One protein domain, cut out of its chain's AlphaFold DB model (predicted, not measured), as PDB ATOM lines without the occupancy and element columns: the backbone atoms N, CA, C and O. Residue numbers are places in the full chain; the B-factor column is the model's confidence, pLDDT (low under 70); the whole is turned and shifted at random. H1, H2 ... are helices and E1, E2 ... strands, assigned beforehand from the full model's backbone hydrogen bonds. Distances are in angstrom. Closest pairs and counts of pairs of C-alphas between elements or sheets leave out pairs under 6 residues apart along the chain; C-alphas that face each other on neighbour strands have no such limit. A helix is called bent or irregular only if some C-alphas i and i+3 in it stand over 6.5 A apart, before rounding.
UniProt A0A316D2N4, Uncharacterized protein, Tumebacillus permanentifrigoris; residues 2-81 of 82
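Overview. This is residues 2 to 81 of the 82 residues of an uncharacterized protein of Tumebacillus permanentifrigoris (UniProt A0A316D2N4). One long, unbent helix, H1, runs along nearly the whole of a rod, and the rest of the printed part folds back beside it as a second row: first a small three-stranded sheet, E1, E2 and E3, then the shorter helix H2. The later part of H1, residues 16 to 33, covers one face of the sheet, while H2 lies side by side with H1 beyond the sheet, so that the first and last printed residues come out at the same end. The printed part has 80 residues with two named helices and three named strands, in the order H1, E1, E2, E3, H2; the sheet's order is E1, E2, E3, all antiparallel, and the class is mixed, helices and strands. The whole is loose, with a radius of gyration of the C-alphas of 16.7 A, and its C-alphas span 55 by 19 by 17 A.

Along the chain. The printed part begins with H1, residues 2 to 33, which is 46.9 A long from its first to its last C-alpha. C-alpha 2 stands at (193.056, 262.484, 333.276) and C-alpha 33 at (217.935, 223.015, 338.450). After residues 34 to 38 comes E1, residues 39 to 42, 10.1 A long. E2, residues 46 to 51, measures 16.6 A, and E3, residues 56 to 61, measures 16.1 A. H2, residues 64 to 79, is 23.0 A long and ends with C-alpha 79 at (186.770, 259.821, 341.896). Residues 80 and 81 follow it. Neither helix is bent or irregular.

Arrangement. H1 is on the sheet, at a height over the sheet of 9.6 A, and lies over E1, E2 and E3. On the local plane its line and that of E2 stand at 33 degrees, only just slantwise to the strands. The closest C-alphas of H1 and E1 are those of Leu 30 and Val 39, 6.8 A apart. Those of H1 and E2 are the C-alphas of Leu 30 and Leu 50, at 6.6 A, and those of H1 and E3 are the C-alphas of Thr 27 and Thr 57, at 7.4 A. The three strands form a meander, each strand the antiparallel neighbour of the one before, with E1 and E3 as edge strands and E2 as the inner strand. E1 and E2 are a hairpin with 178 degrees between their directions; N 50 and O 39, 2.8 A apart, and N 41 and O 48, 2.9 A apart, are within hydrogen-bond range. E2 and E3 are a hairpin too, at 171 degrees, with N 60 and O 47 at 2.8 A and N 49 and O 58 at 3.0 A. H2 is not on the sheet, and it is apart from E1 and E2. H1 and H2 touch, with the C-alphas of Val 12 and Leu 67 closest at 5.7 A. They run opposite ways at a shallow tilt of 18 degrees. In H1 every O i to N i+4 pair is within hydrogen-bond range; in H2, 11 of 12 are.

Size, cuts and confidence. The two C-alphas farthest apart are those of Glu 35 and Lys 81, at 55.9 A, while the first and last printed C-alphas, those of Leu 2 and Lys 81, are 10.3 A apart. The printed part has no cut. The links H1 to E1, E1 to E2, E2 to E3 and E3 to H2 are tight. The mean pLDDT of the printed part is 74.9, and the model's confidence is under 70 at residues 2, 36, 38 and 45, at residues 52 to 57 and at residues 77 to 81.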
ATOM      1  N   LEU A   2     193.340 263.798 333.890       67.50
ATOM      2  CA  LEU A   2     193.056 262.484 333.276       67.50
ATOM      3  C   LEU A   2     194.248 261.874 332.499       67.50
ATOM      4  O   LEU A   2     194.544 260.695 332.634       67.50
ATOM      5  N   ARG A   3     194.982 262.697 331.731       72.00
ATOM      6  CA  ARG A   3     196.166 262.261 330.965       72.00
ATOM      7  C   ARG A   3     197.306 261.733 331.847       72.00
ATOM      8  O   ARG A   3     197.934 260.753 331.476       72.00
ATOM      9  N   ILE A   4     197.549 262.349 333.005       76.12
ATOM     10  CA  ILE A   4     198.621 261.934 333.928       76.12
ATOM     11  C   ILE A   4     198.254 260.601 334.582       76.12
ATOM     12  O   ILE A   4     199.083 259.702 334.642       76.12
ATOM     13  N   THR A   5     196.995 260.444 334.997       75.31
ATOM     14  CA  THR A   5     196.495 259.187 335.564       75.31
ATOM     15  C   THR A   5     196.582 258.030 334.568       75.31
ATOM     16  O   THR A   5     197.021 256.946 334.940       75.31
ATOM     17  N   ASN A   6     196.234 258.264 333.300       78.00
ATOM     18  CA  ASN A   6     196.352 257.244 332.256       78.00
ATOM     19  C   ASN A   6     197.811 256.835 332.017       78.00
ATOM     20  O   ASN A   6     198.091 255.650 331.891       78.00
ATOM     21  N   VAL A   7     198.746 257.792 332.006       83.56
ATOM     22  CA  VAL A   7     200.183 257.490 331.897       83.56
ATOM     23  C   VAL A   7     200.663 256.670 333.097       83.56
ATOM     24  O   VAL A   7     201.369 255.684 332.912       83.56
ATOM     25  N   LEU A   8     200.237 257.017 334.316       82.19
ATOM     26  CA  LEU A   8     200.600 256.267 335.522       82.19
ATOM     27  C   LEU A   8     200.078 254.823 335.490       82.19
ATOM     28  O   LEU A   8     200.814 253.896 335.809       82.19
ATOM     29  N   LEU A   9     198.828 254.628 335.060       82.19
ATOM     30  CA  LEU A   9     198.224 253.304 334.882       82.19
ATOM     31  C   LEU A   9     198.979 252.460 333.850       82.19
ATOM     32  O   LEU A   9     199.221 251.280 334.093       82.19
ATOM     33  N   VAL A  10     199.389 253.061 332.730       85.56
ATOM     34  CA  VAL A  10     200.199 252.381 331.708       85.56
ATOM     35  C   VAL A  10     201.557 251.962 332.273       85.56
ATOM     36  O   VAL A  10     201.971 250.824 332.072       85.56
ATOM     37  N   LEU A  11     202.230 252.835 333.031       85.38
ATOM     38  CA  LEU A  11     203.506 252.503 333.673       85.38
ATOM     39  C   LEU A  11     203.363 251.368 334.696       85.38
ATOM     40  O   LEU A  11     204.204 250.472 334.733       85.38
ATOM     41  N   VAL A  12     202.282 251.363 335.482       85.31
ATOM     42  CA  VAL A  12     201.981 250.264 336.412       85.31
ATOM     43  C   VAL A  12     201.745 248.955 335.663       85.31
ATOM     44  O   VAL A  12     202.288 247.928 336.065       85.31
ATOM     45  N   ALA A  13     200.981 248.979 334.569       84.31
ATOM     46  CA  ALA A  13     200.720 247.790 333.763       84.31
ATOM     47  C   ALA A  13     202.016 247.206 333.178       84.31
ATOM     48  O   ALA A  13     202.254 246.008 333.302       84.31
ATOM     49  N   ILE A  14     202.890 248.055 332.625       88.00
ATOM     50  CA  ILE A  14     204.212 247.641 332.128       88.00
ATOM     51  C   ILE A  14     205.045 247.031 333.260       88.00
ATOM     52  O   ILE A  14     205.632 245.965 333.081       88.00
ATOM     53  N   GLY A  15     205.058 247.672 334.434       85.19
ATOM     54  CA  GLY A  15     205.737 247.157 335.621       85.19
ATOM     55  C   GLY A  15     205.247 245.759 335.995       85.19
ATOM     56  O   GLY A  15     206.052 244.841 336.090       85.19
ATOM     57  N   LEU A  16     203.931 245.564 336.122       84.31
ATOM     58  CA  LEU A  16     203.332 244.266 336.449       84.31
ATOM     59  C   LEU A  16     203.655 243.188 335.403       84.31
ATOM     60  O   LEU A  16     203.961 242.058 335.781       84.31
ATOM     61  N   CYS A  17     203.648 243.527 334.109       84.50
ATOM     62  CA  CYS A  17     204.059 242.607 333.047       84.50
ATOM     63  C   CYS A  17     205.532 242.194 333.175       84.50
ATOM     64  O   CYS A  17     205.850 241.015 333.036       84.50
ATOM     65  N   ALA A  18     206.430 243.136 333.480       84.06
ATOM     66  CA  ALA A  18     207.839 242.823 333.709       84.06
ATOM     67  C   ALA A  18     208.017 241.885 334.915       84.06
ATOM     68  O   ALA A  18     208.769 240.917 334.830       84.06
ATOM     69  N   LEU A  19     207.272 242.115 336.004       81.94
ATOM     70  CA  LEU A  19     207.309 241.235 337.176       81.94
ATOM     71  C   LEU A  19     206.804 239.824 336.864       81.94
ATOM     72  O   LEU A  19     207.357 238.846 337.365       81.94
ATOM     73  N   TYR A  20     205.770 239.717 336.032       81.12
ATOM     74  CA  TYR A  20     205.235 238.432 335.598       81.12
ATOM     75  C   TYR A  20     206.256 237.623 334.784       81.12
ATOM     76  O   TYR A  20     206.423 236.431 335.034       81.12
ATOM     77  N   ASN A  21     206.999 238.266 333.878       81.50
ATOM     78  CA  ASN A  21     208.062 237.598 333.117       81.50
ATOM     79  C   ASN A  21     209.189 237.086 334.025       81.50
ATOM     80  O   ASN A  21     209.571 235.926 333.921       81.50
ATOM     81  N   VAL A  22     209.651 237.902 334.983       80.94
ATOM     82  CA  VAL A  22     210.675 237.482 335.962       80.94
ATOM     83  C   VAL A  22     210.220 236.253 336.753       80.94
ATOM     84  O   VAL A  22     211.011 235.345 337.015       80.94
ATOM     85  N   GLN A  23     208.937 236.196 337.116       78.62
ATOM     86  CA  GLN A  23     208.355 235.044 337.797       78.62
ATOM     87  C   GLN A  23     208.358 233.781 336.920       78.62
ATOM     88  O   GLN A  23     208.671 232.700 337.425       78.62
ATOM     89  N   ILE A  24     208.047 233.886 335.625       78.75
ATOM     90  CA  ILE A  24     208.119 232.748 334.692       78.75
ATOM     91  C   ILE A  24     209.554 232.223 334.595       78.75
ATOM     92  O   ILE A  24     209.775 231.028 334.808       78.75
ATOM     93  N   ASP A  25     210.521 233.109 334.355       79.75
ATOM     94  CA  ASP A  25     211.930 232.735 334.177       79.75
ATOM     95  C   ASP A  25     212.492 232.052 335.428       79.75
ATOM     96  O   ASP A  25     213.124 230.996 335.359       79.75
ATOM     97  N   SER A  26     212.175 232.605 336.598       74.25
ATOM     98  CA  SER A  26     212.597 232.044 337.883       74.25
ATOM     99  C   SER A  26     211.974 230.665 338.131       74.25
ATOM    100  O   SER A  26     212.596 229.792 338.735       74.25
ATOM    101  N   THR A  27     210.747 230.430 337.645       75.38
ATOM    102  CA  THR A  27     210.045 229.146 337.825       75.38
ATOM    103  C   THR A  27     210.711 228.095 336.970       75.38
ATOM    104  O   THR A  27     210.937 226.980 337.430       75.38
ATOM    105  N   HIS A  28     211.039 228.478 335.739       75.31
ATOM    106  CA  HIS A  28     211.716 227.632 334.781       75.31
ATOM    107  C   HIS A  28     213.122 227.243 335.258       75.31
ATOM    108  O   HIS A  28     213.474 226.067 335.191       75.31
ATOM    109  N   SER A  29     213.905 228.190 335.791       72.50
ATOM    110  CA  SER A  29     215.225 227.891 336.376       72.50
ATOM    111  C   SER A  29     215.095 226.948 337.571       72.50
ATOM    112  O   SER A  29     215.709 225.886 337.567       72.50
ATOM    113  N   LEU A  30     214.204 227.239 338.525       75.38
ATOM    114  CA  LEU A  30     213.971 226.351 339.670       75.38
ATOM    115  C   LEU A  30     213.551 224.937 339.247       75.38
ATOM    116  O   LEU A  30     214.008 223.955 339.828       75.38
ATOM    117  N   TRP A  31     212.686 224.813 338.243       72.75
ATOM    118  CA  TRP A  31     212.267 223.512 337.719       72.75
ATOM    119  C   TRP A  31     213.410 222.742 337.065       72.75
ATOM    120  O   TRP A  31     213.508 221.534 337.259       72.75
ATOM    121  N   THR A  32     214.259 223.440 336.312       73.56
ATOM    122  CA  THR A  32     215.387 222.838 335.593       73.56
ATOM    123  C   THR A  32     216.482 222.387 336.558       73.56
ATOM    124  O   THR A  32     217.004 221.285 336.414       73.56
ATOM    125  N   ASP A  33     216.773 223.199 337.575       71.38
ATOM    126  CA  ASP A  33     217.935 223.015 338.450       71.38
ATOM    127  C   ASP A  33     217.640 222.171 339.702       71.38
ATOM    128  O   ASP A  33     218.556 221.791 340.426       71.38
ATOM    129  N   SER A  34     216.369 221.896 340.012       71.19
ATOM    130  CA  SER A  34     216.018 221.269 341.293       71.19
ATOM    131  C   SER A  34     216.197 219.759 341.360       71.19
ATOM    132  O   SER A  34     216.267 219.249 342.470       71.19
ATOM    133  N   GLU A  35     216.209 219.025 340.242       72.56
ATOM    134  CA  GLU A  35     216.266 217.545 340.220       72.56
ATOM    135  C   GLU A  35     215.299 216.843 341.214       72.56
ATOM    136  O   GLU A  35     215.533 215.719 341.656       72.56
ATOM    137  N   GLY A  36     214.190 217.488 341.604       65.44
ATOM    138  CA  GLY A  36     213.285 216.969 342.640       65.44
ATOM    139  C   GLY A  36     213.718 217.244 344.089       65.44
ATOM    140  O   GLY A  36     213.293 216.537 345.002       65.44
ATOM    141  N   GLN A  37     214.513 218.282 344.334       70.19
ATOM    142  CA  GLN A  37     214.852 218.821 345.655       70.19
ATOM    143  C   GLN A  37     214.004 220.058 345.985       70.19
ATOM    144  O   GLN A  37     213.422 220.697 345.107       70.19
ATOM    145  N   LEU A  38     213.925 220.406 347.275       69.88
ATOM    146  CA  LEU A  38     213.334 221.674 347.696       69.88
ATOM    147  C   LEU A  38     214.348 222.795 347.457       69.88
ATOM    148  O   LEU A  38     215.405 222.813 348.085       69.88
ATOM    149  N   VAL A  39     214.021 223.729 346.565       76.69
ATOM    150  CA  VAL A  39     214.917 224.828 346.180       76.69
ATOM    151  C   VAL A  39     214.216 226.159 346.401       76.69
ATOM    152  O   VAL A  39     213.056 226.340 346.026       76.69
ATOM    153  N   ARG A  40     214.922 227.100 347.032       76.25
ATOM    154  CA  ARG A  40     214.453 228.469 347.236       76.25
ATOM    155  C   ARG A  40     215.390 229.438 346.533       76.25
ATOM    156  O   ARG A  40     216.595 229.386 346.747       76.25
ATOM    157  N   MET A  41     214.810 230.344 345.757       76.44
ATOM    158  CA  MET A  41     215.513 231.450 345.123       76.44
ATOM    159  C   MET A  41     215.017 232.767 345.717       76.44
ATOM    160  O   MET A  41     213.812 233.035 345.736       76.44
ATOM    161  N   ASP A  42     215.951 233.566 346.224       77.38
ATOM    162  CA  ASP A  42     215.698 234.935 346.662       77.38
ATOM    163  C   ASP A  42     216.149 235.899 345.559       77.38
ATOM    164  O   ASP A  42     217.278 235.829 345.073       77.38
ATOM    165  N   LEU A  43     215.236 236.766 345.136       71.94
ATOM    166  CA  LEU A  43     215.405 237.741 344.059       71.94
ATOM    167  C   LEU A  43     215.166 239.165 344.598       71.94
ATOM    168  O   LEU A  43     214.794 240.077 343.855       71.94
ATOM    169  N   GLY A  44     215.319 239.357 345.913       74.38
ATOM    170  CA  GLY A  44     215.125 240.628 346.603       74.38
ATOM    171  C   GLY A  44     213.647 240.938 346.829       74.38
ATOM    172  O   GLY A  44     213.082 240.607 347.866       74.38
ATOM    173  N   PHE A  45     212.988 241.573 345.854       67.94
ATOM    174  CA  PHE A  45     211.542 241.854 345.928       67.94
ATOM    175  C   PHE A  45     210.670 240.644 345.572       67.94
ATOM    176  O   PHE A  45     209.439 240.737 345.602       67.94
ATOM    177  N   PHE A  46     211.288 239.511 345.242       71.94
ATOM    178  CA  PHE A  46     210.601 238.268 344.925       71.94
ATOM    179  C   PHE A  46     211.269 237.117 345.659       71.94
ATOM    180  O   PHE A  46     212.485 237.093 345.816       71.94
ATOM    181  N   SER A  47     210.471 236.144 346.079       75.44
ATOM    182  CA  SER A  47     210.974 234.862 346.560       75.44
ATOM    183  C   SER A  47     210.186 233.765 345.872       75.44
ATOM    184  O   SER A  47     208.958 233.819 345.811       75.44
ATOM    185  N   ALA A  48     210.893 232.755 345.394       73.56
ATOM    186  CA  ALA A  48     210.302 231.590 344.764       73.56
ATOM    187  C   ALA A  48     210.754 230.339 345.510       73.56
ATOM    188  O   ALA A  48     211.942 230.173 345.786       73.56
ATOM    189  N   THR A  49     209.807 229.474 345.858       75.25
ATOM    190  CA  THR A  49     210.097 228.205 346.528       75.25
ATOM    191  C   THR A  49     209.481 227.075 345.726       75.25
ATOM    192  O   THR A  49     208.265 227.043 345.521       75.25
ATOM    193  N   LEU A  50     210.320 226.137 345.302       74.38
ATOM    194  CA  LEU A  50     209.914 224.897 344.668       74.38
ATOM    195  C   LEU A  50     209.980 223.768 345.696       74.38
ATOM    196  O   LEU A  50     211.014 223.574 346.330       74.38
ATOM    197  N   SER A  51     208.882 223.031 345.866       70.25
ATOM    198  CA  SER A  51     208.825 221.874 346.761       70.25
ATOM    199  C   SER A  51     208.627 220.591 345.964       70.25
ATOM    200  O   SER A  51     207.607 220.406 345.289       70.25
ATOM    201  N   SER A  52     209.584 219.675 346.096       62.47
ATOM    202  CA  SER A  52     209.540 218.357 345.464       62.47
ATOM    203  C   SER A  52     208.396 217.480 345.957       62.47
ATOM    204  O   SER A  52     207.869 216.665 345.202       62.47
ATOM    205  N   ALA A  53     207.946 217.699 347.194       58.22
ATOM    206  CA  ALA A  53     206.867 216.939 347.808       58.22
ATOM    207  C   ALA A  53     205.484 217.214 347.185       58.22
ATOM    208  O   ALA A  53     204.564 216.433 347.408       58.22
ATOM    209  N   ALA A  54     205.311 218.302 346.421       54.62
ATOM    210  CA  ALA A  54     203.978 218.753 346.010       54.62
ATOM    211  C   ALA A  54     203.801 219.085 344.517       54.62
ATOM    212  O   ALA A  54     202.702 219.493 344.147       54.62
ATOM    213  N   LYS A  55     204.822 218.961 343.648       63.34
ATOM    214  CA  LYS A  55     204.786 219.560 342.285       63.34
ATOM    215  C   LYS A  55     204.262 221.011 342.313       63.34
ATOM    216  O   LYS A  55     203.566 221.457 341.405       63.34
ATOM    217  N   SER A  56     204.538 221.729 343.399       62.28
ATOM    218  CA  SER A  56     203.958 223.036 343.686       62.28
ATOM    219  C   SER A  56     205.078 224.051 343.792       62.28
ATOM    220  O   SER A  56     206.102 223.797 344.434       62.28
ATOM    221  N   THR A  57     204.878 225.188 343.130       67.44
ATOM    222  CA  THR A  57     205.800 226.321 343.177       67.44
ATOM    223  C   THR A  57     205.064 227.502 343.777       67.44
ATOM    224  O   THR A  57     204.041 227.932 343.246       67.44
ATOM    225  N   THR A  58     205.583 228.030 344.882       71.50
ATOM    226  CA  THR A  58     205.004 229.199 345.545       71.50
ATOM    227  C   THR A  58     205.824 230.427 345.195       71.50
ATOM    228  O   THR A  58     207.036 230.451 345.414       71.50
ATOM    229  N   TYR A  59     205.143 231.449 344.679       72.06
ATOM    230  CA  TYR A  59     205.734 232.734 344.331       72.06
ATOM    231  C   TYR A  59     205.265 233.835 345.260       72.06
ATOM    232  O   TYR A  59     204.068 234.079 345.403       72.06
ATOM    233  N   TYR A  60     206.231 234.550 345.817       75.31
ATOM    234  CA  TYR A  60     206.010 235.774 346.558       75.31
ATOM    235  C   TYR A  60     206.504 236.941 345.716       75.31
ATOM    236  O   TYR A  60     207.692 237.038 345.419       75.31
ATOM    237  N   ASN A  61     205.582 237.814 345.319       77.00
ATOM    238  CA  ASN A  61     205.873 239.004 344.533       77.00
ATOM    239  C   ASN A  61     205.617 240.246 345.392       77.00
ATOM    240  O   ASN A  61     204.526 240.818 345.386       77.00
ATOM    241  N   TYR A  62     206.628 240.647 346.160       75.56
ATOM    242  CA  TYR A  62     206.522 241.800 347.049       75.56
ATOM    243  C   TYR A  62     206.548 243.130 346.274       75.56
ATOM    244  O   TYR A  62     206.013 244.130 346.751       75.56
ATOM    245  N   GLY A  63     207.098 243.136 345.053       72.50
ATOM    246  CA  GLY A  63     207.108 244.291 344.147       72.50
ATOM    247  C   GLY A  63     205.745 244.645 343.531       72.50
ATOM    248  O   GLY A  63     205.523 245.794 343.152       72.50
ATOM    249  N   ALA A  64     204.796 243.705 343.470       78.19
ATOM    250  CA  ALA A  64     203.453 243.960 342.942       78.19
ATOM    251  C   ALA A  64     202.605 244.842 343.875       78.19
ATOM    252  O   ALA A  64     201.806 245.649 343.397       78.19
ATOM    253  N   TYR A  65     202.794 244.743 345.196       78.44
ATOM    254  CA  TYR A  65     202.042 245.535 346.177       78.44
ATOM    255  C   TYR A  65     202.163 247.057 345.979       78.44
ATOM    256  O   TYR A  65     201.119 247.711 345.877       78.44
ATOM    257  N   PRO A  66     203.370 247.655 345.883       79.12
ATOM    258  CA  PRO A  66     203.493 249.095 345.664       79.12
ATOM    259  C   PRO A  66     202.915 249.538 344.312       79.12
ATOM    260  O   PRO A  66     202.312 250.606 344.239       79.12
ATOM    261  N   LEU A  67     203.025 248.716 343.261       81.50
ATOM    262  CA  LEU A  67     202.459 249.014 341.940       81.50
ATOM    263  C   LEU A  67     200.923 249.033 341.954       81.50
ATOM    264  O   LEU A  67     200.306 249.954 341.419       81.50
ATOM    265  N   ILE A  68     200.296 248.059 342.617       81.62
ATOM    266  CA  ILE A  68     198.837 248.008 342.787       81.62
ATOM    267  C   ILE A  68     198.350 249.200 343.621       81.62
ATOM    268  O   ILE A  68     197.361 249.844 343.263       81.62
ATOM    269  N   LEU A  69     199.060 249.538 344.701       83.06
ATOM    270  CA  LEU A  69     198.731 250.692 345.540       83.06
ATOM    271  C   LEU A  69     198.838 252.011 344.757       83.06
ATOM    272  O   LEU A  69     198.000 252.908 344.908       83.06
ATOM    273  N   LEU A  70     199.833 252.116 343.874       82.06
ATOM    274  CA  LEU A  70     199.996 253.254 342.976       82.06
ATOM    275  C   LEU A  70     198.813 253.363 342.000       82.06
ATOM    276  O   LEU A  70     198.238 254.440 341.861       82.06
ATOM    277  N   ALA A  71     198.366 252.264 341.384       80.88
ATOM    278  CA  ALA A  71     197.179 252.283 340.523       80.88
ATOM    279  C   ALA A  71     195.900 252.666 341.289       80.88
ATOM    280  O   ALA A  71     195.136 253.519 340.831       80.88
ATOM    281  N   ALA A  72     195.683 252.098 342.479       81.88
ATOM    282  CA  ALA A  72     194.513 252.391 343.307       81.88
ATOM    283  C   ALA A  72     194.463 253.866 343.749       81.88
ATOM    284  O   ALA A  72     193.424 254.520 343.636       81.88
ATOM    285  N   SER A  73     195.592 254.429 344.190       79.56
ATOM    286  CA  SER A  73     195.687 255.851 344.560       79.56
ATOM    287  C   SER A  73     195.492 256.786 343.360       79.56
ATOM    288  O   SER A  73     194.825 257.817 343.481       79.56
ATOM    289  N   SER A  74     195.972 256.388 342.179       75.75
ATOM    290  CA  SER A  74     195.739 257.108 340.920       75.75
ATOM    291  C   SER A  74     194.254 257.184 340.550       75.75
ATOM    292  O   SER A  74     193.782 258.222 340.082       75.75
ATOM    293  N   LEU A  75     193.509 256.099 340.783       71.75
ATOM    294  CA  LEU A  75     192.065 256.007 340.549       71.75
ATOM    295  C   LEU A  75     191.252 256.798 341.586       71.75
ATOM    296  O   LEU A  75     190.283 257.466 341.229       71.75
ATOM    297  N   LEU A  76     191.663 256.805 342.857       70.44
ATOM    298  CA  LEU A  76     191.003 257.593 343.909       70.44
ATOM    299  C   LEU A  76     191.046 259.106 343.632       70.44
ATOM    300  O   LEU A  76     190.085 259.821 343.926       70.44
ATOM    301  N   LEU A  77     192.128 259.597 343.017       64.94
ATOM    302  CA  LEU A  77     192.254 260.997 342.586       64.94
ATOM    303  C   LEU A  77     191.275 261.378 341.463       64.94
ATOM    304  O   LEU A  77     190.929 262.554 341.338       64.94
ATOM    305  N   LEU A  78     190.820 260.412 340.658       61.78
ATOM    306  CA  LEU A  78     189.788 260.626 339.639       61.78
ATOM    307  C   LEU A  78     188.390 260.718 340.256       61.78
ATOM    308  O   LEU A  78     187.602 261.562 339.837       61.78
ATOM    309  N   VAL A  79     188.092 259.875 341.250       61.53
ATOM    310  CA  VAL A  79     186.770 259.821 341.896       61.53
ATOM    311  C   VAL A  79     186.502 261.072 342.733       61.53
ATOM    312  O   VAL A  79     185.411 261.618 342.658       61.53
ATOM    313  N   LYS A  80     187.502 261.589 343.463       60.09
ATOM    314  CA  LYS A  80     187.354 262.813 344.279       60.09
ATOM    315  C   LYS A  80     187.163 264.110 343.479       60.09
ATOM    316  O   LYS A  80     186.933 265.151 344.085       60.09
ATOM    317  N   LYS A  81     187.341 264.086 342.154       56.72
ATOM    318  CA  LYS A  81     187.204 265.267 341.280       56.72
ATOM    319  C   LYS A  81     185.883 265.335 340.507       56.72
ATOM    320  O   LYS A  81     185.717 266.271 339.727       56.72
TER     321      LYS A  81